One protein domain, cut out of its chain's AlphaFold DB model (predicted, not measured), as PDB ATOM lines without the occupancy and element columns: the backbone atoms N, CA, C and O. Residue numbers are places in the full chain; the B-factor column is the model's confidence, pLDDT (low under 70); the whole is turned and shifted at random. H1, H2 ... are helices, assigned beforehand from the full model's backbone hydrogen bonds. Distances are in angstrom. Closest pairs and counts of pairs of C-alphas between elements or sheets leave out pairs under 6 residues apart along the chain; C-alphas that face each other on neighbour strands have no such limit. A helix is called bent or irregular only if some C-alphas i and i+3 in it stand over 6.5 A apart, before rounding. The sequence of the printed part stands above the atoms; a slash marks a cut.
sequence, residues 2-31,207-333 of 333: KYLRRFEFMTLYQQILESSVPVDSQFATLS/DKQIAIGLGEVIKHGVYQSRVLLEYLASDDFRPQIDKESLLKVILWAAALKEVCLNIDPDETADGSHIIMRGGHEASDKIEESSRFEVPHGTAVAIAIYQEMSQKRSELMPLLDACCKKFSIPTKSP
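What this domain is: This is residues 2 to 31 and 207 to 333 of the 333 residues of the protein "DHQ_synthase domain-containing protein" of Candidatus Uhrbacteria bacterium (UniProt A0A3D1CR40). A compact body of helices is built round H2, with H3, H4, H5 and H7 packed on it and H8 over H3 and H7. The bent H1 packs along H4 at one side of the body, H6 packs on H7 at the opposite side, and residues 2 to 10 stick out as a tail. The printed part has 157 residues, 104 of them in eight named helices, H1 to H8 in order, with no named strand; the class is all helix. The whole is compact, with a radius of gyration of the C-alphas of 16.3 A, and spans 59 by 39 by 29 A, only just elongated.

Where its parts are: Begin at Lys 2 and follow the tail to C-alpha 12 at (311.750, 152.709, 339.756), where H1, residues 12 to 29, begins. By its hydrogen bonds it was assigned as one helix, but it is bent: C-alphas 19 and 22 are 6.5 A apart, and its arms, H1a, residues 12 to 19, and H1b, residues 22 to 29, stand at 40 degrees, a steep tilt. After the cut, find C-alpha 207 at (332.778, 176.905, 323.422); from there H2 runs 24.9 A to residue 223, with a kink of 29 degrees near residue 216. Next come H3, residues 226 to 233, and H4, residues 243 to 263, the longest helix at 30.4 A. H5 is residues 273 to 276, H6 residues 280 to 289, and H7 residues 296 to 310, 21.2 A long. H8, residues 316 to 326, runs 15.2 A to C-alpha 326 at (335.694, 170.756, 329.018).

How they stand to each other: Start at H2, the hub, which touches four helices. It touches H7 at Gly 215 and Gly 297, C-alphas 4.5 A apart, at a steep tilt of 42 degrees, the same way. H2, H7 and H8 form a bundle, three helices side by side; H7 and H8 are a helical hairpin, closest at the C-alphas of Ser 309 and Met 316, 6.6 A. H2 and H3 are a hairpin too, with C-alphas 221 and 229 at 4.3 A. H2 touches H4 with residues 217 to 220 alone, closest at C-alphas 217 and 253, 5.8 A, and H5 at C-alphas 223 and 275, 5.3 A. H3 touches H8 at C-alphas 233 and 322, 5.1 A. Farther out, H1b touches H4 at C-alphas 27 and 252, 6.1 A, at a shallow tilt of 7 degrees, opposite ways. H6 touches H7 at C-alphas 283 and 299, 4.7 A, and is apart from H2. Every O i to N i+4 pair is within hydrogen-bond range in H1a, H3, H4, H7 and H8, against 3 of 4 in H1b, 10 of 13 in H2 and 5 of 6 in H6; H5 is too short for such a pair.

The domain as a whole: Residues 2 to 10 stand free; without them the body spans 38 by 37 by 26 A. Residues 32 to 206 are not printed, and C-alphas 31 and 207 are 21.9 A apart across the cut. Of the links that are printed whole, none is long. Look for low confidence at residues 2 to 9, whose pLDDT is under 70; the mean of the printed part is 92.8.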
ATOM      1  N   LYS A   2     309.062 125.231 348.770       39.75
ATOM      2  CA  LYS A   2     310.321 126.002 348.839       39.75
ATOM      3  C   LYS A   2     310.588 126.698 347.497       39.75
ATOM      4  O   LYS A   2     311.652 126.569 346.922       39.75
ATOM      5  N   TYR A   3     309.555 127.356 346.975       39.28
ATOM      6  CA  TYR A   3     309.583 128.134 345.732       39.28
ATOM      7  C   TYR A   3     308.499 129.209 345.803       39.28
ATOM      8  O   TYR A   3     307.504 129.130 345.099       39.28
ATOM      9  N   LEU A   4     308.630 130.179 346.707       40.34
ATOM     10  CA  LEU A   4     307.792 131.376 346.668       40.34
ATOM     11  C   LEU A   4     308.611 132.595 347.105       40.34
ATOM     12  O   LEU A   4     308.957 132.725 348.274       40.34
ATOM     13  N   ARG A   5     308.817 133.478 346.118       40.22
ATOM     14  CA  ARG A   5     309.165 134.909 346.190       40.22
ATOM     15  C   ARG A   5     310.632 135.270 346.423       40.22
ATOM     16  O   ARG A   5     311.017 135.753 347.476       40.22
ATOM     17  N   ARG A   6     311.409 135.141 345.347       35.94
ATOM     18  CA  ARG A   6     312.633 135.919 345.095       35.94
ATOM     19  C   ARG A   6     312.394 136.927 343.956       35.94
ATOM     20  O   ARG A   6     313.211 137.058 343.061       35.94
ATOM     21  N   PHE A   7     311.216 137.550 343.959       42.00
ATOM     22  CA  PHE A   7     310.933 138.763 343.192       42.00
ATOM     23  C   PHE A   7     310.987 139.905 344.206       42.00
ATOM     24  O   PHE A   7     309.973 140.257 344.805       42.00
ATOM     25  N   GLU A   8     312.199 140.367 344.506       50.50
ATOM     26  CA  GLU A   8     312.385 141.662 345.159       50.50
ATOM     27  C   GLU A   8     311.829 142.718 344.196       50.50
ATOM     28  O   GLU A   8     312.136 142.690 343.005       50.50
ATOM     29  N   PHE A   9     310.930 143.579 344.675       58.75
ATOM     30  CA  PHE A   9     310.403 144.681 343.875       58.75
ATOM     31  C   PHE A   9     311.579 145.572 343.469       58.75
ATOM     32  O   PHE A   9     312.191 146.206 344.325       58.75
ATOM     33  N   MET A  10     311.921 145.595 342.181       73.56
ATOM     34  CA  MET A  10     312.881 146.564 341.658       73.56
ATOM     35  C   MET A  10     312.340 147.974 341.890       73.56
ATOM     36  O   MET A  10     311.180 148.242 341.565       73.56
ATOM     37  N   THR A  11     313.177 148.864 342.425       89.31
ATOM     38  CA  THR A  11     312.853 150.294 342.522       89.31
ATOM     39  C   THR A  11     312.645 150.881 341.126       89.31
ATOM     40  O   THR A  11     313.175 150.353 340.141       89.31
ATOM     41  N   LEU A  12     311.909 151.991 341.025       94.19
ATOM     42  CA  LEU A  12     311.750 152.709 339.756       94.19
ATOM     43  C   LEU A  12     313.111 153.111 339.174       94.19
ATOM     44  O   LEU A  12     313.336 152.969 337.975       94.19
ATOM     45  N   TYR A  13     314.062 153.498 340.027       96.19
ATOM     46  CA  TYR A  13     315.429 153.788 339.606       96.19
ATOM     47  C   TYR A  13     316.109 152.588 338.929       96.19
ATOM     48  O   TYR A  13     316.676 152.740 337.850       96.19
ATOM     49  N   GLN A  14     315.995 151.379 339.489       96.44
ATOM     50  CA  GLN A  14     316.579 150.186 338.869       96.44
ATOM     51  C   GLN A  14     315.921 149.865 337.514       96.44
ATOM     52  O   GLN A  14     316.614 149.497 336.567       96.44
ATOM     53  N   GLN A  15     314.603 150.050 337.394       97.06
ATOM     54  CA  GLN A  15     313.893 149.885 336.117       97.06
ATOM     55  C   GLN A  15     314.372 150.890 335.059       97.06
ATOM     56  O   GLN A  15     314.549 150.521 333.896       97.06
ATOM     57  N   ILE A  16     314.625 152.141 335.465       98.00
ATOM     58  CA  ILE A  16     315.187 153.187 334.602       98.00
ATOM     59  C   ILE A  16     316.578 152.793 334.106       98.00
ATOM     60  O   ILE A  16     316.839 152.901 332.906       98.00
ATOM     61  N   LEU A  17     317.460 152.309 334.985       98.06
ATOM     62  CA  LEU A  17     318.803 151.878 334.587       98.06
ATOM     63  C   LEU A  17     318.750 150.736 333.566       98.06
ATOM     64  O   LEU A  17     319.417 150.801 332.536       98.06
ATOM     65  N   GLU A  18     317.910 149.724 333.790       97.75
ATOM     66  CA  GLU A  18     317.770 148.598 332.855       97.75
ATOM     67  C   GLU A  18     317.196 149.027 331.501       97.75
ATOM     68  O   GLU A  18     317.664 148.579 330.454       97.75
ATOM     69  N   SER A  19     316.238 149.957 331.506       98.12
ATOM     70  CA  SER A  19     315.642 150.509 330.285       98.12
ATOM     71  C   SER A  19     316.545 151.524 329.570       98.12
ATOM     72  O   SER A  19     316.277 151.872 328.423       98.12
ATOM     73  N   SER A  20     317.637 151.963 330.205       98.44
ATOM     74  CA  SER A  20     318.653 152.832 329.594       98.44
ATOM     75  C   SER A  20     319.689 152.043 328.775       98.44
ATOM     76  O   SER A  20     320.282 152.591 327.850       98.44
ATOM     77  N   VAL A  21     319.868 150.739 329.031       98.19
ATOM     78  CA  VAL A  21     320.860 149.898 328.327       98.19
ATOM     79  C   VAL A  21     320.637 149.824 326.802       98.19
ATOM     80  O   VAL A  21     321.617 149.924 326.051       98.19
ATOM     81  N   PRO A  22     319.399 149.674 326.284       98.19
ATOM     82  CA  PRO A  22     319.163 149.716 324.840       98.19
ATOM     83  C   PRO A  22     319.480 151.082 324.222       98.19
ATOM     84  O   PRO A  22     320.005 151.127 323.111       98.19
ATOM     85  N   VAL A  23     319.216 152.176 324.950       98.12
ATOM     86  CA  VAL A  23     319.566 153.541 324.520       98.12
ATOM     87  C   VAL A  23     321.080 153.663 324.375       98.12
ATOM     88  O   VAL A  23     321.561 154.094 323.330       98.12
ATOM     89  N   ASP A  24     321.840 153.200 325.368       97.94
ATOM     90  CA  ASP A  24     323.304 153.198 325.304       97.94
ATOM     91  C   ASP A  24     323.832 152.396 324.116       97.94
ATOM     92  O   ASP A  24     324.712 152.857 323.391       97.94
ATOM     93  N   SER A  25     323.265 151.213 323.881       96.50
ATOM     94  CA  SER A  25     323.660 150.353 322.761       96.50
ATOM     95  C   SER A  25     323.398 151.024 321.411       96.50
ATOM     96  O   SER A  25     324.247 150.965 320.523       96.50
ATOM     97  N   GLN A  26     322.246 151.687 321.266       95.56
ATOM     98  CA  GLN A  26     321.883 152.425 320.059       95.56
ATOM     99  C   GLN A  26     322.830 153.604 319.825       95.56
ATOM    100  O   GLN A  26     323.427 153.723 318.756       95.56
ATOM    101  N   PHE A  27     322.985 154.483 320.818       96.38
ATOM    102  CA  PHE A  27     323.775 155.697 320.654       96.38
ATOM    103  C   PHE A  27     325.273 155.424 320.593       96.38
ATOM    104  O   PHE A  27     325.972 156.169 319.914       96.38
ATOM    105  N   ALA A  28     325.787 154.345 321.186       91.50
ATOM    106  CA  ALA A  28     327.187 153.960 321.019       91.50
ATOM    107  C   ALA A  28     327.562 153.796 319.534       91.50
ATOM    108  O   ALA A  28     328.619 154.283 319.125       91.50
ATOM    109  N   THR A  29     326.680 153.216 318.711       90.94
ATOM    110  CA  THR A  29     326.948 152.973 317.281       90.94
ATOM    111  C   THR A  29     326.405 154.047 316.341       90.94
ATOM    112  O   THR A  29     326.886 154.144 315.218       90.94
ATOM    113  N   LEU A  30     325.433 154.854 316.781       90.50
ATOM    114  CA  LEU A  30     324.798 155.884 315.952       90.50
ATOM    115  C   LEU A  30     325.812 156.945 315.491       90.50
ATOM    116  O   LEU A  30     326.596 157.449 316.309       90.50
ATOM    117  N   SER A  31     325.786 157.294 314.202       86.56
ATOM    118  CA  SER A  31     326.641 158.337 313.611       86.56
ATOM    119  C   SER A  31     326.038 158.928 312.332       86.56
ATOM    120  O   SER A  31     325.096 158.379 311.759       86.56
ATOM    121  N   ASP A 207     332.143 177.997 322.674       95.31
ATOM    122  CA  ASP A 207     332.778 176.905 323.422       95.31
ATOM    123  C   ASP A 207     332.398 176.867 324.906       95.31
ATOM    124  O   ASP A 207     332.181 175.797 325.481       95.31
ATOM    125  N   LYS A 208     332.260 178.047 325.528       95.38
ATOM    126  CA  LYS A 208     331.813 178.184 326.920       95.38
ATOM    127  C   LYS A 208     330.386 177.663 327.119       95.38
ATOM    128  O   LYS A 208     330.122 177.000 328.113       95.38
ATOM    129  N   GLN A 209     329.468 177.938 326.190       96.12
ATOM    130  CA  GLN A 209     328.079 177.463 326.265       96.12
ATOM    131  C   GLN A 209     327.981 175.950 326.050       96.12
ATOM    132  O   GLN A 209     327.148 175.292 326.670       96.12
ATOM    133  N   ILE A 210     328.872 175.393 325.225       97.69
ATOM    134  CA  ILE A 210     329.016 173.945 325.066       97.69
ATOM    135  C   ILE A 210     329.446 173.315 326.394       97.69
ATOM    136  O   ILE A 210     328.758 172.428 326.892       97.69
ATOM    137  N   ALA A 211     330.519 173.820 327.012       97.06
ATOM    138  CA  ALA A 211     331.004 173.317 328.298       97.06
ATOM    139  C   ALA A 211     329.952 173.419 329.417       97.06
ATOM    140  O   ALA A 211     329.800 172.481 330.196       97.06
ATOM    141  N   ILE A 212     329.194 174.523 329.471       97.00
ATOM    142  CA  ILE A 212     328.091 174.691 330.430       97.00
ATOM    143  C   ILE A 212     327.039 173.597 330.231       97.00
ATOM    144  O   ILE A 212     326.665 172.940 331.196       97.00
ATOM    145  N   GLY A 213     326.569 173.368 329.001       97.56
ATOM    146  CA  GLY A 213     325.533 172.361 328.754       97.56
ATOM    147  C   GLY A 213     325.993 170.923 328.975       97.56
ATOM    148  O   GLY A 213     325.200 170.099 329.423       97.56
ATOM    149  N   LEU A 214     327.278 170.627 328.754       98.25
ATOM    150  CA  LEU A 214     327.837 169.302 329.033       98.25
ATOM    151  C   LEU A 214     327.783 168.920 330.518       98.25
ATOM    152  O   LEU A 214     327.842 167.733 330.820       98.25
ATOM    153  N   GLY A 215     327.609 169.873 331.439       97.88
ATOM    154  CA  GLY A 215     327.398 169.564 332.854       97.88
ATOM    155  C   GLY A 215     326.164 168.694 333.116       97.88
ATOM    156  O   GLY A 215     326.251 167.712 333.851       97.88
ATOM    157  N   GLU A 216     325.045 168.974 332.441       97.81
ATOM    158  CA  GLU A 216     323.840 168.133 332.533       97.81
ATOM    159  C   GLU A 216     324.002 166.796 331.806       97.81
ATOM    160  O   GLU A 216     323.463 165.774 332.228       97.81
ATOM    161  N   VAL A 217     324.786 166.762 330.728       98.56
ATOM    162  CA  VAL A 217     325.098 165.507 330.032       98.56
ATOM    163  C   VAL A 217     325.955 164.602 330.932       98.56
ATOM    164  O   VAL A 217     325.695 163.403 331.032       98.56
ATOM    165  N   ILE A 218     326.915 165.173 331.674       98.62
ATOM    166  CA  ILE A 218     327.705 164.459 332.690       98.62
ATOM    167  C   ILE A 218     326.803 163.912 333.803       98.62
ATOM    168  O   ILE A 218     327.029 162.787 334.244       98.62
ATOM    169  N   LYS A 219     325.762 164.643 334.231       98.56
ATOM    170  CA  LYS A 219     324.776 164.142 335.208       98.56
ATOM    171  C   LYS A 219     324.147 162.831 334.745       98.56
ATOM    172  O   LYS A 219     324.187 161.849 335.485       98.56
ATOM    173  N   HIS A 220     323.642 162.775 333.513       98.38
ATOM    174  CA  HIS A 220     323.142 161.516 332.953       98.38
ATOM    175  C   HIS A 220     324.242 160.450 332.887       98.38
ATOM    176  O   HIS A 220     324.002 159.302 333.254       98.38
ATOM    177  N   GLY A 221     325.467 160.831 332.525       98.25
ATOM    178  CA  GLY A 221     326.617 159.928 332.530       98.25
ATOM    179  C   GLY A 221     326.910 159.277 333.895       98.25
ATOM    180  O   GLY A 221     327.261 158.104 333.986       98.25
ATOM    181  N   VAL A 222     326.754 160.032 334.981       98.50
ATOM    182  CA  VAL A 222     327.089 159.582 336.339       98.50
ATOM    183  C   VAL A 222     325.963 158.788 336.992       98.50
ATOM    184  O   VAL A 222     326.233 157.773 337.634       98.50
ATOM    185  N   TYR A 223     324.718 159.243 336.855       98.00
ATOM    186  CA  TYR A 223     323.578 158.643 337.559       98.00
ATOM    187  C   TYR A 223     322.770 157.665 336.703       98.00
ATOM    188  O   TYR A 223     321.893 157.000 337.240       98.00
ATOM    189  N   GLN A 224     323.016 157.575 335.394       98.00
ATOM    190  CA  GLN A 224     322.168 156.776 334.506       98.00
ATOM    191  C   GLN A 224     322.937 155.937 333.482       98.00
ATOM    192  O   GLN A 224     322.583 154.780 333.276       98.00
ATOM    193  N   SER A 225     323.980 156.487 332.854       98.38
ATOM    194  CA  SER A 225     324.694 155.837 331.748       98.38
ATOM    195  C   SER A 225     326.207 156.001 331.860       98.38
ATOM    196  O   SER A 225     326.809 156.960 331.372       98.38
ATOM    197  N   ARG A 226     326.864 154.996 332.439       98.00
ATOM    198  CA  ARG A 226     328.331 154.944 332.448       98.00
ATOM    199  C   ARG A 226     328.912 154.957 331.027       98.00
ATOM    200  O   ARG A 226     329.965 155.553 330.826       98.00
ATOM    201  N   VAL A 227     328.226 154.349 330.056       98.38
ATOM    202  CA  VAL A 227     328.676 154.282 328.655       98.38
ATOM    203  C   VAL A 227     328.738 155.683 328.033       98.38
ATOM    204  O   VAL A 227     329.724 156.022 327.377       98.38
ATOM    205  N   LEU A 228     327.742 156.537 328.302       98.62
ATOM    206  CA  LEU A 228     327.776 157.945 327.904       98.62
ATOM    207  C   LEU A 228     328.961 158.672 328.553       98.62
ATOM    208  O   LEU A 228     329.680 159.401 327.872       98.62
ATOM    209  N   LEU A 229     329.203 158.463 329.853       98.62
ATOM    210  CA  LEU A 229     330.326 159.098 330.551       98.62
ATOM    211  C   LEU A 229     331.689 158.665 329.986       98.62
ATOM    212  O   LEU A 229     332.586 159.493 329.832       98.62
ATOM    213  N   GLU A 230     331.840 157.384 329.648       98.56
ATOM    214  CA  GLU A 230     333.036 156.845 328.995       98.56
ATOM    215  C   GLU A 230     333.256 157.481 327.617       98.56
ATOM    216  O   GLU A 230     334.378 157.889 327.308       98.56
ATOM    217  N   TYR A 231     332.195 157.659 326.824       98.25
ATOM    218  CA  TYR A 231     332.274 158.353 325.537       98.25
ATOM    219  C   TYR A 231     332.652 159.834 325.693       98.25
ATOM    220  O   TYR A 231     333.536 160.320 324.993       98.25
ATOM    221  N   LEU A 232     332.069 160.553 326.660       98.25
ATOM    222  CA  LEU A 232     332.457 161.940 326.958       98.25
ATOM    223  C   LEU A 232     333.941 162.056 327.343       98.25
ATOM    224  O   LEU A 232     334.616 163.027 326.981       98.25
ATOM    225  N   ALA A 233     334.467 161.063 328.063       98.25
ATOM    226  CA  ALA A 233     335.862 161.004 328.479       98.25
ATOM    227  C   ALA A 233     336.821 160.606 327.338       98.25
ATOM    228  O   ALA A 233     337.979 161.028 327.370       98.25
ATOM    229  N   SER A 234     336.365 159.904 326.296       97.19
ATOM    230  CA  SER A 234     337.218 159.366 325.221       97.19
ATOM    231  C   SER A 234     337.751 160.419 324.238       97.19
ATOM    232  O   SER A 234     337.160 161.481 324.043       97.19
ATOM    233  N   ASP A 235     338.868 160.130 323.570       94.62
ATOM    234  CA  ASP A 235     339.470 161.039 322.578       94.62
ATOM    235  C   ASP A 235     338.632 161.219 321.298       94.62
ATOM    236  O   ASP A 235     338.910 162.134 320.509       94.62
ATOM    237  N   ASP A 236     337.610 160.379 321.111       92.62
ATOM    238  CA  ASP A 236     336.670 160.444 319.991       92.62
ATOM    239  C   ASP A 236     335.666 161.590 320.165       92.62
ATOM    240  O   ASP A 236     335.205 162.163 319.182       92.62
ATOM    241  N   PHE A 237     335.353 161.981 321.407       96.19
ATOM    242  CA  PHE A 237     334.439 163.088 321.667       96.19
ATOM    243  C   PHE A 237     335.167 164.440 321.685       96.19
ATOM    244  O   PHE A 237     335.926 164.757 322.611       96.19
ATOM    245  N   ARG A 238     334.913 165.265 320.658       93.25
ATOM    246  CA  ARG A 238     335.583 166.561 320.432       93.25
ATOM    247  C   ARG A 238     334.573 167.679 320.143       93.25
ATOM    248  O   ARG A 238     334.543 168.205 319.031       93.25
ATOM    249  N   PRO A 239     333.791 168.128 321.139       91.94
ATOM    250  CA  PRO A 239     332.596 168.952 320.912       91.94
ATOM    251  C   PRO A 239     332.863 170.358 320.343       91.94
ATOM    252  O   PRO A 239     331.959 171.005 319.804       91.94
ATOM    253  N   GLN A 240     334.104 170.847 320.437       88.94
ATOM    254  CA  GLN A 240     334.483 172.136 319.849       88.94
ATOM    255  C   GLN A 240     334.693 172.064 318.335       88.94
ATOM    256  O   GLN A 240     334.453 173.048 317.644       88.94
ATOM    257  N   ILE A 241     335.089 170.900 317.817       90.06
ATOM    258  CA  ILE A 241     335.471 170.716 316.410       90.06
ATOM    259  C   ILE A 241     334.427 169.872 315.677       90.06
ATOM    260  O   ILE A 241     334.058 170.181 314.550       90.06
ATOM    261  N   ASP A 242     333.928 168.827 316.333       93.62
ATOM    262  CA  ASP A 242     332.983 167.873 315.774       93.62
ATOM    263  C   ASP A 242     331.578 168.115 316.345       93.62
ATOM    264  O   ASP A 242     331.227 167.657 317.439       93.62
ATOM    265  N   LYS A 243     330.764 168.861 315.588       93.81
ATOM    266  CA  LYS A 243     329.373 169.163 315.955       93.81
ATOM    267  C   LYS A 243     328.435 167.969 315.783       93.81
ATOM    268  O   LYS A 243     327.369 167.972 316.393       93.81
ATOM    269  N   GLU A 244     328.829 166.954 315.020       94.19
ATOM    270  CA  GLU A 244     328.075 165.708 314.909       94.19
ATOM    271  C   GLU A 244     328.189 164.910 316.211       94.19
ATOM    272  O   GLU A 244     327.170 164.532 316.789       94.19
ATOM    273  N   SER A 245     329.407 164.765 316.752       95.12
ATOM    274  CA  SER A 245     329.606 164.150 318.074       95.12
ATOM    275  C   SER A 245     328.873 164.913 319.184       95.12
ATOM    276  O   SER A 245     328.319 164.307 320.103       95.12
ATOM    277  N   LEU A 246     328.813 166.249 319.087       96.88
ATOM    278  CA  LEU A 246     328.060 167.080 320.025       96.88
ATOM    279  C   LEU A 246     326.549 166.835 319.914       96.88
ATOM    280  O   LEU A 246     325.887 166.663 320.936       96.88
ATOM    281  N   LEU A 247     326.007 166.782 318.695       97.38
ATOM    282  CA  LEU A 247     324.606 166.428 318.472       97.38
ATOM    283  C   LEU A 247     324.307 165.031 319.030       97.38
ATOM    284  O   LEU A 247     323.340 164.865 319.766       97.38
ATOM    285  N   LYS A 248     325.172 164.045 318.775       97.62
ATOM    286  CA  LYS A 248     325.041 162.682 319.305       97.62
ATOM    287  C   LYS A 248     324.862 162.652 320.822       97.62
ATOM    288  O   LYS A 248     323.917 162.026 321.292       97.62
ATOM    289  N   VAL A 249     325.706 163.340 321.594       98.12
ATOM    290  CA  VAL A 249     325.584 163.321 323.068       98.12
ATOM    291  C   VAL A 249     324.367 164.090 323.581       98.12
ATOM    292  O   VAL A 249     323.799 163.710 324.602       98.12
ATOM    293  N   ILE A 250     323.933 165.137 322.869       98.50
ATOM    294  CA  ILE A 250     322.691 165.863 323.171       98.50
ATOM    295  C   ILE A 250     321.490 164.924 323.034       98.50
ATOM    296  O   ILE A 250     320.682 164.817 323.955       98.50
ATOM    297  N   LEU A 251     321.403 164.226 321.901       98.62
ATOM    298  CA  LEU A 251     320.318 163.295 321.602       98.62
ATOM    299  C   LEU A 251     320.343 162.079 322.533       98.62
ATOM    300  O   LEU A 251     319.290 161.633 322.979       98.62
ATOM    301  N   TRP A 252     321.534 161.586 322.879       98.56
ATOM    302  CA  TRP A 252     321.700 160.490 323.829       98.56
ATOM    303  C   TRP A 252     321.195 160.885 325.222       98.56
ATOM    304  O   TRP A 252     320.384 160.168 325.804       98.56
ATOM    305  N   ALA A 253     321.591 162.052 325.740       98.69
ATOM    306  CA  ALA A 253     321.081 162.554 327.017       98.69
ATOM    307  C   ALA A 253     319.556 162.762 326.991       98.69
ATOM    308  O   ALA A 253     318.871 162.375 327.938       98.69
ATOM    309  N   ALA A 254     319.011 163.292 325.892       98.75
ATOM    310  CA  ALA A 254     317.568 163.442 325.724       98.75
ATOM    311  C   ALA A 254     316.835 162.085 325.728       98.75
ATOM    312  O   ALA A 254     315.806 161.956 326.388       98.75
ATOM    313  N   ALA A 255     317.376 161.059 325.066       98.75
ATOM    314  CA  ALA A 255     316.809 159.706 325.055       98.75
ATOM    315  C   ALA A 255     316.901 159.020 326.430       98.75
ATOM    316  O   ALA A 255     315.976 158.341 326.866       98.75
ATOM    317  N   LEU A 256     317.980 159.250 327.176       98.75
ATOM    318  CA  LEU A 256     318.077 158.807 328.569       98.75
ATOM    319  C   LEU A 256     317.018 159.495 329.444       98.75
ATOM    320  O   LEU A 256     316.348 158.847 330.251       98.75
ATOM    321  N   LYS A 257     316.797 160.796 329.246       98.56
ATOM    322  CA  LYS A 257     315.726 161.532 329.925       98.56
ATOM    323  C   LYS A 257     314.329 161.051 329.514       98.56
ATOM    324  O   LYS A 257     313.426 161.059 330.346       98.56
ATOM    325  N   GLU A 258     314.148 160.583 328.278       98.62
ATOM    326  CA  GLU A 258     312.896 159.968 327.813       98.62
ATOM    327  C   GLU A 258     312.584 158.706 328.619       98.62
ATOM    328  O   GLU A 258     311.466 158.566 329.114       98.62
ATOM    329  N   VAL A 259     313.576 157.833 328.837       98.62
ATOM    330  CA  VAL A 259     313.418 156.641 329.689       98.62
ATOM    331  C   VAL A 259     312.942 157.031 331.088       98.62
ATOM    332  O   VAL A 259     311.985 156.446 331.599       98.62
ATOM    333  N   CYS A 260     313.566 158.046 331.692       98.12
ATOM    334  CA  CYS A 260     313.175 158.535 333.011       98.12
ATOM    335  C   CYS A 260     311.712 158.982 333.055       98.12
ATOM    336  O   CYS A 260     310.958 158.493 333.890       98.12
ATOM    337  N   LEU A 261     311.308 159.882 332.153       97.19
ATOM    338  CA  LEU A 261     309.970 160.477 332.178       97.19
ATOM    339  C   LEU A 261     308.876 159.513 331.693       97.19
ATOM    340  O   LEU A 261     307.719 159.656 332.074       97.19
ATOM    341  N   ASN A 262     309.213 158.504 330.891       97.38
ATOM    342  CA  ASN A 262     308.237 157.501 330.465       97.38
ATOM    343  C   ASN A 262     307.949 156.465 331.562       97.38
ATOM    344  O   ASN A 262     306.809 155.998 331.667       97.38
ATOM    345  N   ILE A 263     308.950 156.131 332.387       97.19
ATOM    346  CA  ILE A 263     308.799 155.224 333.535       97.19
ATOM    347  C   ILE A 263     308.220 155.961 334.745       97.19
ATOM    348  O   ILE A 263     307.300 155.459 335.389       97.19
ATOM    349  N   ASP A 264     308.742 157.148 335.036       96.62
ATOM    350  CA  ASP A 264     308.444 157.920 336.237       96.62
ATOM    351  C   ASP A 264     308.261 159.418 335.900       96.62
ATOM    352  O   ASP A 264     309.136 160.244 336.170       96.62
ATOM    353  N   PRO A 265     307.126 159.790 335.274       94.62
ATOM    354  CA  PRO A 265     306.867 161.165 334.841       94.62
ATOM    355  C   PRO A 265     306.686 162.160 335.997       94.62
ATOM    356  O   PRO A 265     306.761 163.364 335.767       94.62
ATOM    357  N   ASP A 266     306.419 161.676 337.214       93.19
ATOM    358  CA  ASP A 266     306.219 162.502 338.413       93.19
ATOM    359  C   ASP A 266     307.521 162.740 339.201       93.19
ATOM    360  O   ASP A 266     307.491 163.397 340.241       93.19
ATOM    361  N   GLU A 267     308.659 162.230 338.716       93.94
ATOM    362  CA  GLU A 267     309.958 162.329 339.386       93.94
ATOM    363  C   GLU A 267     309.892 161.882 340.857       93.94
ATOM    364  O   GLU A 267     310.219 162.641 341.775       93.94
ATOM    365  N   THR A 268     309.455 160.642 341.109       94.56
ATOM    366  CA  THR A 268     309.384 160.106 342.473       94.56
ATOM    367  C   THR A 268     310.772 159.941 343.090       94.56
ATOM    368  O   THR A 268     311.782 159.707 342.419       94.56
ATOM    369  N   ALA A 269     310.828 160.040 344.422       93.69
ATOM    370  CA  ALA A 269     312.075 160.001 345.184       93.69
ATOM    371  C   ALA A 269     312.871 158.688 345.022       93.69
ATOM    372  O   ALA A 269     314.093 158.703 345.150       93.69
ATOM    373  N   ASP A 270     312.199 157.566 344.749       93.69
ATOM    374  CA  ASP A 270     312.798 156.246 344.501       93.69
ATOM    375  C   ASP A 270     313.016 155.939 343.004       93.69
ATOM    376  O   ASP A 270     313.434 154.831 342.644       93.69
ATOM    377  N   GLY A 271     312.719 156.913 342.140       95.31
ATOM    378  CA  GLY A 271     312.743 156.815 340.691       95.31
ATOM    379  C   GLY A 271     313.674 157.831 340.044       95.31
ATOM    380  O   GLY A 271     314.858 157.943 340.373       95.31
ATOM    381  N   SER A 272     313.135 158.556 339.073       96.31
ATOM    382  CA  SER A 272     313.892 159.464 338.220       96.31
ATOM    383  C   SER A 272     314.403 160.706 338.951       96.31
ATOM    384  O   SER A 272     315.388 161.285 338.492       96.31
ATOM    385  N   HIS A 273     313.857 161.072 340.122       96.12
ATOM    386  CA  HIS A 273     314.379 162.178 340.940       96.12
ATOM    387  C   HIS A 273     315.870 162.017 341.255       96.12
ATOM    388  O   HIS A 273     316.613 162.996 341.245       96.12
ATOM    389  N   ILE A 274     316.323 160.782 341.510       96.38
ATOM    390  CA  ILE A 274     317.729 160.473 341.813       96.38
ATOM    391  C   ILE A 274     318.647 160.954 340.681       96.38
ATOM    392  O   ILE A 274     319.706 161.520 340.940       96.38
ATOM    393  N   ILE A 275     318.210 160.776 339.432       97.06
ATOM    394  CA  ILE A 275     318.951 161.174 338.232       97.06
ATOM    395  C   ILE A 275     318.741 162.663 337.960       97.06
ATOM    396  O   ILE A 275     319.706 163.405 337.794       97.06
ATOM    397  N   MET A 276     317.486 163.123 337.943       95.12
ATOM    398  CA  MET A 276     317.128 164.493 337.563       95.12
ATOM    399  C   MET A 276     317.679 165.541 338.526       95.12
ATOM    400  O   MET A 276     317.995 166.646 338.092       95.12
ATOM    401  N   ARG A 277     317.815 165.200 339.813       95.12
ATOM    402  CA  ARG A 277     318.345 166.076 340.869       95.12
ATOM    403  C   ARG A 277     319.744 165.679 341.339       95.12
ATOM    404  O   ARG A 277     320.233 166.255 342.309       95.12
ATOM    405  N   GLY A 278     320.410 164.750 340.648       95.69
ATOM    406  CA  GLY A 278     321.805 164.400 340.917       95.69
ATOM    407  C   GLY A 278     322.697 165.648 340.909       95.69
ATOM    408  O   GLY A 278     322.645 166.442 339.969       95.69
ATOM    409  N   GLY A 279     323.437 165.883 341.996       94.81
ATOM    410  CA  GLY A 279     324.264 167.080 342.201       94.81
ATOM    411  C   GLY A 279     323.518 168.398 342.476       94.81
ATOM    412  O   GLY A 279     324.152 169.367 342.894       94.81
ATOM    413  N   HIS A 280     322.193 168.464 342.309       95.56
ATOM    414  CA  HIS A 280     321.485 169.748 342.274       95.56
ATOM    415  C   HIS A 280     321.405 170.461 343.630       95.56
ATOM    416  O   HIS A 280     321.452 171.683 343.690       95.56
ATOM    417  N   GLU A 281     321.327 169.728 344.746       93.12
ATOM    418  CA  GLU A 281     321.265 170.369 346.072       93.12
ATOM    419  C   GLU A 281     322.535 171.184 346.383       93.12
ATOM    420  O   GLU A 281     322.480 172.241 347.012       93.12
ATOM    421  N   ALA A 282     323.696 170.690 345.948       95.88
ATOM    422  CA  ALA A 282     324.959 171.394 346.117       95.88
ATOM    423  C   ALA A 282     325.178 172.442 345.015       95.88
ATOM    424  O   ALA A 282     325.717 173.507 345.315       95.88
ATOM    425  N   SER A 283     324.730 172.195 343.778       96.06
ATOM    426  CA  SER A 283     324.834 173.191 342.706       96.06
ATOM    427  C   SER A 283     323.988 174.428 342.987       96.06
ATOM    428  O   SER A 283     324.492 175.531 342.810       96.06
ATOM    429  N   ASP A 284     322.768 174.257 343.507       92.88
ATOM    430  CA  ASP A 284     321.878 175.362 343.880       92.88
ATOM    431  C   ASP A 284     322.603 176.301 344.878       92.88
ATOM    432  O   ASP A 284     322.651 177.517 344.689       92.88
ATOM    433  N   LYS A 285     323.315 175.735 345.868       94.00
ATOM    434  CA  LYS A 285     324.135 176.497 346.834       94.00
ATOM    435  C   LYS A 285     325.352 177.176 346.189       94.00
ATOM    436  O   LYS A 285     325.728 178.277 346.595       94.00
ATOM    437  N   ILE A 286     326.004 176.540 345.211       94.88
ATOM    438  CA  ILE A 286     327.136 177.130 344.467       94.88
ATOM    439  C   ILE A 286     326.658 178.329 343.639       94.88
ATOM    440  O   ILE A 286     327.295 179.383 343.638       94.88
ATOM    441  N   GLU A 287     325.523 178.194 342.961       92.56
ATOM    442  CA  GLU A 287     324.913 179.276 342.195       92.56
ATOM    443  C   GLU A 287     324.547 180.456 343.103       92.56
ATOM    444  O   GLU A 287     324.954 181.582 342.828       92.56
ATOM    445  N   GLU A 288     323.861 180.210 344.220       89.44
ATOM    446  CA  GLU A 288     323.474 181.261 345.170       89.44
ATOM    447  C   GLU A 288     324.688 181.957 345.806       89.44
ATOM    448  O   GLU A 288     324.764 183.188 345.830       89.44
ATOM    449  N   SER A 289     325.672 181.190 346.289       91.69
ATOM    450  CA  SER A 289     326.868 181.748 346.944       91.69
ATOM    451  C   SER A 289     327.763 182.544 345.994       91.69
ATOM    452  O   SER A 289     328.373 183.527 346.414       91.69
ATOM    453  N   SER A 290     327.789 182.177 344.709       90.56
ATOM    454  CA  SER A 290     328.477 182.934 343.657       90.56
ATOM    455  C   SER A 290     327.659 184.101 343.103       90.56
ATOM    456  O   SER A 290     328.079 184.716 342.127       90.56
ATOM    457  N   ARG A 291     326.487 184.409 343.681       87.00
ATOM    458  CA  ARG A 291     325.552 185.424 343.159       87.00
ATOM    459  C   ARG A 291     325.226 185.199 341.678       87.00
ATOM    460  O   ARG A 291     325.137 186.142 340.901       87.00
ATOM    461  N   PHE A 292     325.068 183.931 341.302       85.38
ATOM    462  CA  PHE A 292     324.762 183.466 339.951       85.38
ATOM    463  C   PHE A 292     325.837 183.772 338.894       85.38
ATOM    464  O   PHE A 292     325.565 183.671 337.697       85.38
ATOM    465  N   GLU A 293     327.072 184.078 339.307       89.44
ATOM    466  CA  GLU A 293     328.210 184.199 338.388       89.44
ATOM    467  C   GLU A 293     328.672 182.834 337.852       89.44
ATOM    468  O   GLU A 293     329.169 182.746 336.722       89.44
ATOM    469  N   VAL A 294     328.488 181.757 338.629       93.69
ATOM    470  CA  VAL A 294     328.705 180.385 338.150       93.69
ATOM    471  C   VAL A 294     327.476 179.921 337.365       93.69
ATOM    472  O   VAL A 294     326.386 179.837 337.933       93.69
ATOM    473  N   PRO A 295     327.618 179.564 336.076       93.94
ATOM    474  CA  PRO A 295     326.501 179.055 335.290       93.94
ATOM    475  C   PRO A 295     325.994 177.705 335.811       93.94
ATOM    476  O   PRO A 295     326.791 176.852 336.203       93.94
ATOM    477  N   HIS A 296     324.685 177.477 335.703       94.12
ATOM    478  CA  HIS A 296     323.986 176.290 336.213       94.12
ATOM    479  C   HIS A 296     324.687 174.956 335.909       94.12
ATOM    480  O   HIS A 296     325.124 174.265 336.824       94.12
ATOM    481  N   GLY A 297     324.896 174.620 334.632       96.31
ATOM    482  CA  GLY A 297     325.523 173.340 334.279       96.31
ATOM    483  C   GLY A 297     326.972 173.205 334.776       96.31
ATOM    484  O   GLY A 297     327.416 172.110 335.117       96.31
ATOM    485  N   THR A 298     327.704 174.316 334.923       97.38
ATOM    486  CA  THR A 298     329.025 174.307 335.571       97.38
ATOM    487  C   THR A 298     328.908 174.003 337.065       97.38
ATOM    488  O   THR A 298     329.674 173.186 337.573       97.38
ATOM    489  N   ALA A 299     327.944 174.609 337.764       97.44
ATOM    490  CA  ALA A 299     327.684 174.329 339.175       97.44
ATOM    491  C   ALA A 299     327.272 172.866 339.403       97.44
ATOM    492  O   ALA A 299     327.772 172.232 340.332       97.44
ATOM    493  N   VAL A 300     326.425 172.309 338.530       97.94
ATOM    494  CA  VAL A 300     326.016 170.894 338.558       97.94
ATOM    495  C   VAL A 300     327.224 169.978 338.396       97.94
ATOM    496  O   VAL A 300     327.433 169.084 339.215       97.94
ATOM    497  N   ALA A 301     328.093 170.239 337.418       98.00
ATOM    498  CA  ALA A 301     329.296 169.438 337.227       98.00
ATOM    499  C   ALA A 301     330.279 169.525 338.415       98.00
ATOM    500  O   ALA A 301     330.824 168.498 338.824       98.00
ATOM    501  N   ILE A 302     330.471 170.713 339.014       97.75
ATOM    502  CA  ILE A 302     331.281 170.886 340.237       97.75
ATOM    503  C   ILE A 302     330.698 170.052 341.384       97.75
ATOM    504  O   ILE A 302     331.431 169.324 342.056       97.75
ATOM    505  N   ALA A 303     329.387 170.145 341.607       97.94
ATOM    506  CA  ALA A 303     328.701 169.433 342.678       97.94
ATOM    507  C   ALA A 303     328.831 167.910 342.533       97.94
ATOM    508  O   ALA A 303     329.188 167.225 343.492       97.94
ATOM    509  N   ILE A 304     328.619 167.391 341.322       98.25
ATOM    510  CA  ILE A 304     328.776 165.965 341.011       98.25
ATOM    511  C   ILE A 304     330.220 165.517 341.236       98.25
ATOM    512  O   ILE A 304     330.456 164.484 341.862       98.25
ATOM    513  N   TYR A 305     331.195 166.301 340.773       98.31
ATOM    514  CA  TYR A 305     332.609 166.001 340.986       98.31
ATOM    515  C   TYR A 305     332.938 165.885 342.481       98.31
ATOM    516  O   TYR A 305     333.569 164.920 342.917       98.31
ATOM    517  N   GLN A 306     332.471 166.842 343.288       96.94
ATOM    518  CA  GLN A 306     332.688 166.850 344.734       96.94
ATOM    519  C   GLN A 306     332.009 165.661 345.423       96.94
ATOM    520  O   GLN A 306     332.643 164.997 346.246       96.94
ATOM    521  N   GLU A 307     330.762 165.353 345.064       96.69
ATOM    522  CA  GLU A 307     330.026 164.205 345.597       96.69
ATOM    523  C   GLU A 307     330.759 162.886 345.303       96.69
ATOM    524  O   GLU A 307     331.000 162.079 346.207       96.69
ATOM    525  N   MET A 308     331.159 162.674 344.048       97.69
ATOM    526  CA  MET A 308     331.823 161.443 343.611       97.69
ATOM    527  C   MET A 308     333.224 161.302 344.213       97.69
ATOM    528  O   MET A 308     333.627 160.195 344.583       97.69
ATOM    529  N   SER A 309     333.935 162.418 344.401       97.06
ATOM    530  CA  SER A 309     335.235 162.452 345.075       97.06
ATOM    531  C   SER A 309     335.117 162.060 346.551       97.06
ATOM    532  O   SER A 309     335.848 161.184 347.021       97.06
ATOM    533  N   GLN A 310     334.143 162.625 347.273       97.06
ATOM    534  CA  GLN A 310     333.880 162.289 348.679       97.06
ATOM    535  C   GLN A 310     333.513 160.812 348.858       97.06
ATOM    536  O   GLN A 310     333.975 160.166 349.801       97.06
ATOM    537  N   LYS A 311     332.735 160.259 347.921       96.62
ATOM    538  CA  LYS A 311     332.359 158.839 347.893       96.62
ATOM    539  C   LYS A 311     333.489 157.907 347.441       96.62
ATOM    540  O   LYS A 311     333.317 156.695 347.523       96.62
ATOM    541  N   ARG A 312     334.632 158.441 346.984       96.69
ATOM    542  CA  ARG A 312     335.728 157.677 346.353       96.69
ATOM    543  C   ARG A 312     335.216 156.789 345.214       96.69
ATOM    544  O   ARG A 312     335.569 155.615 345.124       96.69
ATOM    545  N   SER A 313     334.344 157.359 344.386       97.38
ATOM    546  CA  SER A 313     333.697 156.657 343.282       97.38
ATOM    547  C   SER A 313     334.719 156.129 342.274       97.38
ATOM    548  O   SER A 313     335.707 156.794 341.956       97.38
ATOM    549  N   GLU A 314     334.446 154.960 341.701       97.38
ATOM    550  CA  GLU A 314     335.221 154.415 340.581       97.38
ATOM    551  C   GLU A 314     335.100 155.253 339.297       97.38
ATOM    552  O   GLU A 314     335.909 155.098 338.386       97.38
ATOM    553  N   LEU A 315     334.129 156.171 339.236       97.75
ATOM    554  CA  LEU A 315     333.923 157.084 338.108       97.75
ATOM    555  C   LEU A 315     334.906 158.264 338.097       97.75
ATOM    556  O   LEU A 315     334.952 159.006 337.117       97.75
ATOM    557  N   MET A 316     335.700 158.453 339.159       98.00
ATOM    558  CA  MET A 316     336.607 159.601 339.283       98.00
ATOM    559  C   MET A 316     337.566 159.779 338.095       98.00
ATOM    560  O   MET A 316     337.647 160.901 337.604       98.00
ATOM    561  N   PRO A 317     338.217 158.733 337.543       98.25
ATOM    562  CA  PRO A 317     339.078 158.900 336.372       98.25
ATOM    563  C   PRO A 317     338.340 159.448 335.140       98.25
ATOM    564  O   PRO A 317     338.902 160.245 334.388       98.25
ATOM    565  N   LEU A 318     337.078 159.052 334.939       98.44
ATOM    566  CA  LEU A 318     336.251 159.541 333.832       98.44
ATOM    567  C   LEU A 318     335.830 160.997 334.056       98.44
ATOM    568  O   LEU A 318     335.882 161.808 333.130       98.44
ATOM    569  N   LEU A 319     335.461 161.345 335.291       97.88
ATOM    570  CA  LEU A 319     335.114 162.714 335.672       97.88
ATOM    571  C   LEU A 319     336.312 163.659 335.571       97.88
ATOM    572  O   LEU A 319     336.169 164.749 335.025       97.88
ATOM    573  N   ASP A 320     337.497 163.236 336.010       97.88
ATOM    574  CA  ASP A 320     338.738 163.997 335.847       97.88
ATOM    575  C   ASP A 320     339.024 164.278 334.365       97.88
ATOM    576  O   ASP A 320     339.343 165.413 333.992       97.88
ATOM    577  N   ALA A 321     338.865 163.267 333.504       97.81
ATOM    578  CA  ALA A 321     339.030 163.416 332.062       97.81
ATOM    579  C   ALA A 321     338.016 164.406 331.467       97.81
ATOM    580  O   ALA A 321     338.411 165.307 330.723       97.81
ATOM    581  N   CYS A 322     336.734 164.292 331.831       97.56
ATOM    582  CA  CYS A 322     335.678 165.202 331.380       97.56
ATOM    583  C   CYS A 322     335.924 166.642 331.849       97.56
ATOM    584  O   CYS A 322     335.960 167.561 331.029       97.56
ATOM    585  N   CYS A 323     336.152 166.855 333.150       95.81
ATOM    586  CA  CYS A 323     336.374 168.185 333.712       95.81
ATOM    587  C   CYS A 323     337.593 168.865 333.084       95.81
ATOM    588  O   CYS A 323     337.515 170.032 332.697       95.81
ATOM    589  N   LYS A 324     338.694 168.126 332.895       96.12
ATOM    590  CA  LYS A 324     339.879 168.636 332.198       96.12
ATOM    591  C   LYS A 324     339.574 168.990 330.742       96.12
ATOM    592  O   LYS A 324     339.948 170.071 330.295       96.12
ATOM    593  N   LYS A 325     338.902 168.100 330.005       95.62
ATOM    594  CA  LYS A 325     338.596 168.284 328.577       95.62
ATOM    595  C   LYS A 325     337.687 169.487 328.331       95.62
ATOM    596  O   LYS A 325     337.920 170.245 327.396       95.62
ATOM    597  N   PHE A 326     336.680 169.684 329.177       94.56
ATOM    598  CA  PHE A 326     335.694 170.756 329.018       94.56
ATOM    599  C   PHE A 326     336.052 172.026 329.798       94.56
ATOM    600  O   PHE A 326     335.276 172.977 329.798       94.56
ATOM    601  N   SER A 327     337.223 172.062 330.446       94.19
ATOM    602  CA  SER A 327     337.656 173.169 331.311       94.19
ATOM    603  C   SER A 327     336.637 173.509 332.409       94.19
ATOM    604  O   SER A 327     336.438 174.674 332.752       94.19
ATOM    605  N   ILE A 328     335.980 172.486 332.962       92.56
ATOM    606  CA  ILE A 328     335.043 172.630 334.078       92.56
ATOM    607  C   ILE A 328     335.860 172.676 335.381       92.56
ATOM    608  O   ILE A 328     336.656 171.764 335.627       92.56
ATOM    609  N   PRO A 329     335.685 173.704 336.231       92.94
ATOM    610  CA  PRO A 329     336.319 173.746 337.543       92.94
ATOM    611  C   PRO A 329     335.931 172.533 338.398       92.94
ATOM    612  O   PRO A 329     334.813 172.044 338.324       92.94
ATOM    613  N   THR A 330     336.841 172.066 339.250       89.25
ATOM    614  CA  THR A 330     336.573 170.963 340.196       89.25
ATOM    615  C   THR A 330     336.388 171.443 341.636       89.25
ATOM    616  O   THR A 330     336.067 170.666 342.536       89.25
ATOM    617  N   LYS A 331     336.587 172.742 341.871       84.88
ATOM    618  CA  LYS A 331     336.408 173.410 343.160       84.88
ATOM    619  C   LYS A 331     335.353 174.495 343.020       84.88
ATOM    620  O   LYS A 331     335.270 175.134 341.972       84.88
ATOM    621  N   SER A 332     334.582 174.692 344.084       76.06
ATOM    622  CA  SER A 332     333.704 175.854 344.196       76.06
ATOM    623  C   SER A 332     334.550 177.140 344.243       76.06
ATOM    624  O   SER A 332     335.683 177.066 344.738       76.06
ATOM    625  N   PRO A 333     334.046 178.265 343.704       70.94
ATOM    626  CA  PRO A 333     334.727 179.561 343.753       70.94
ATOM    627  C   PRO A 333     335.024 180.053 345.170       70.94
ATOM    628  O   PRO A 333     334.262 179.688 346.098       70.94
TER     629      PRO A 333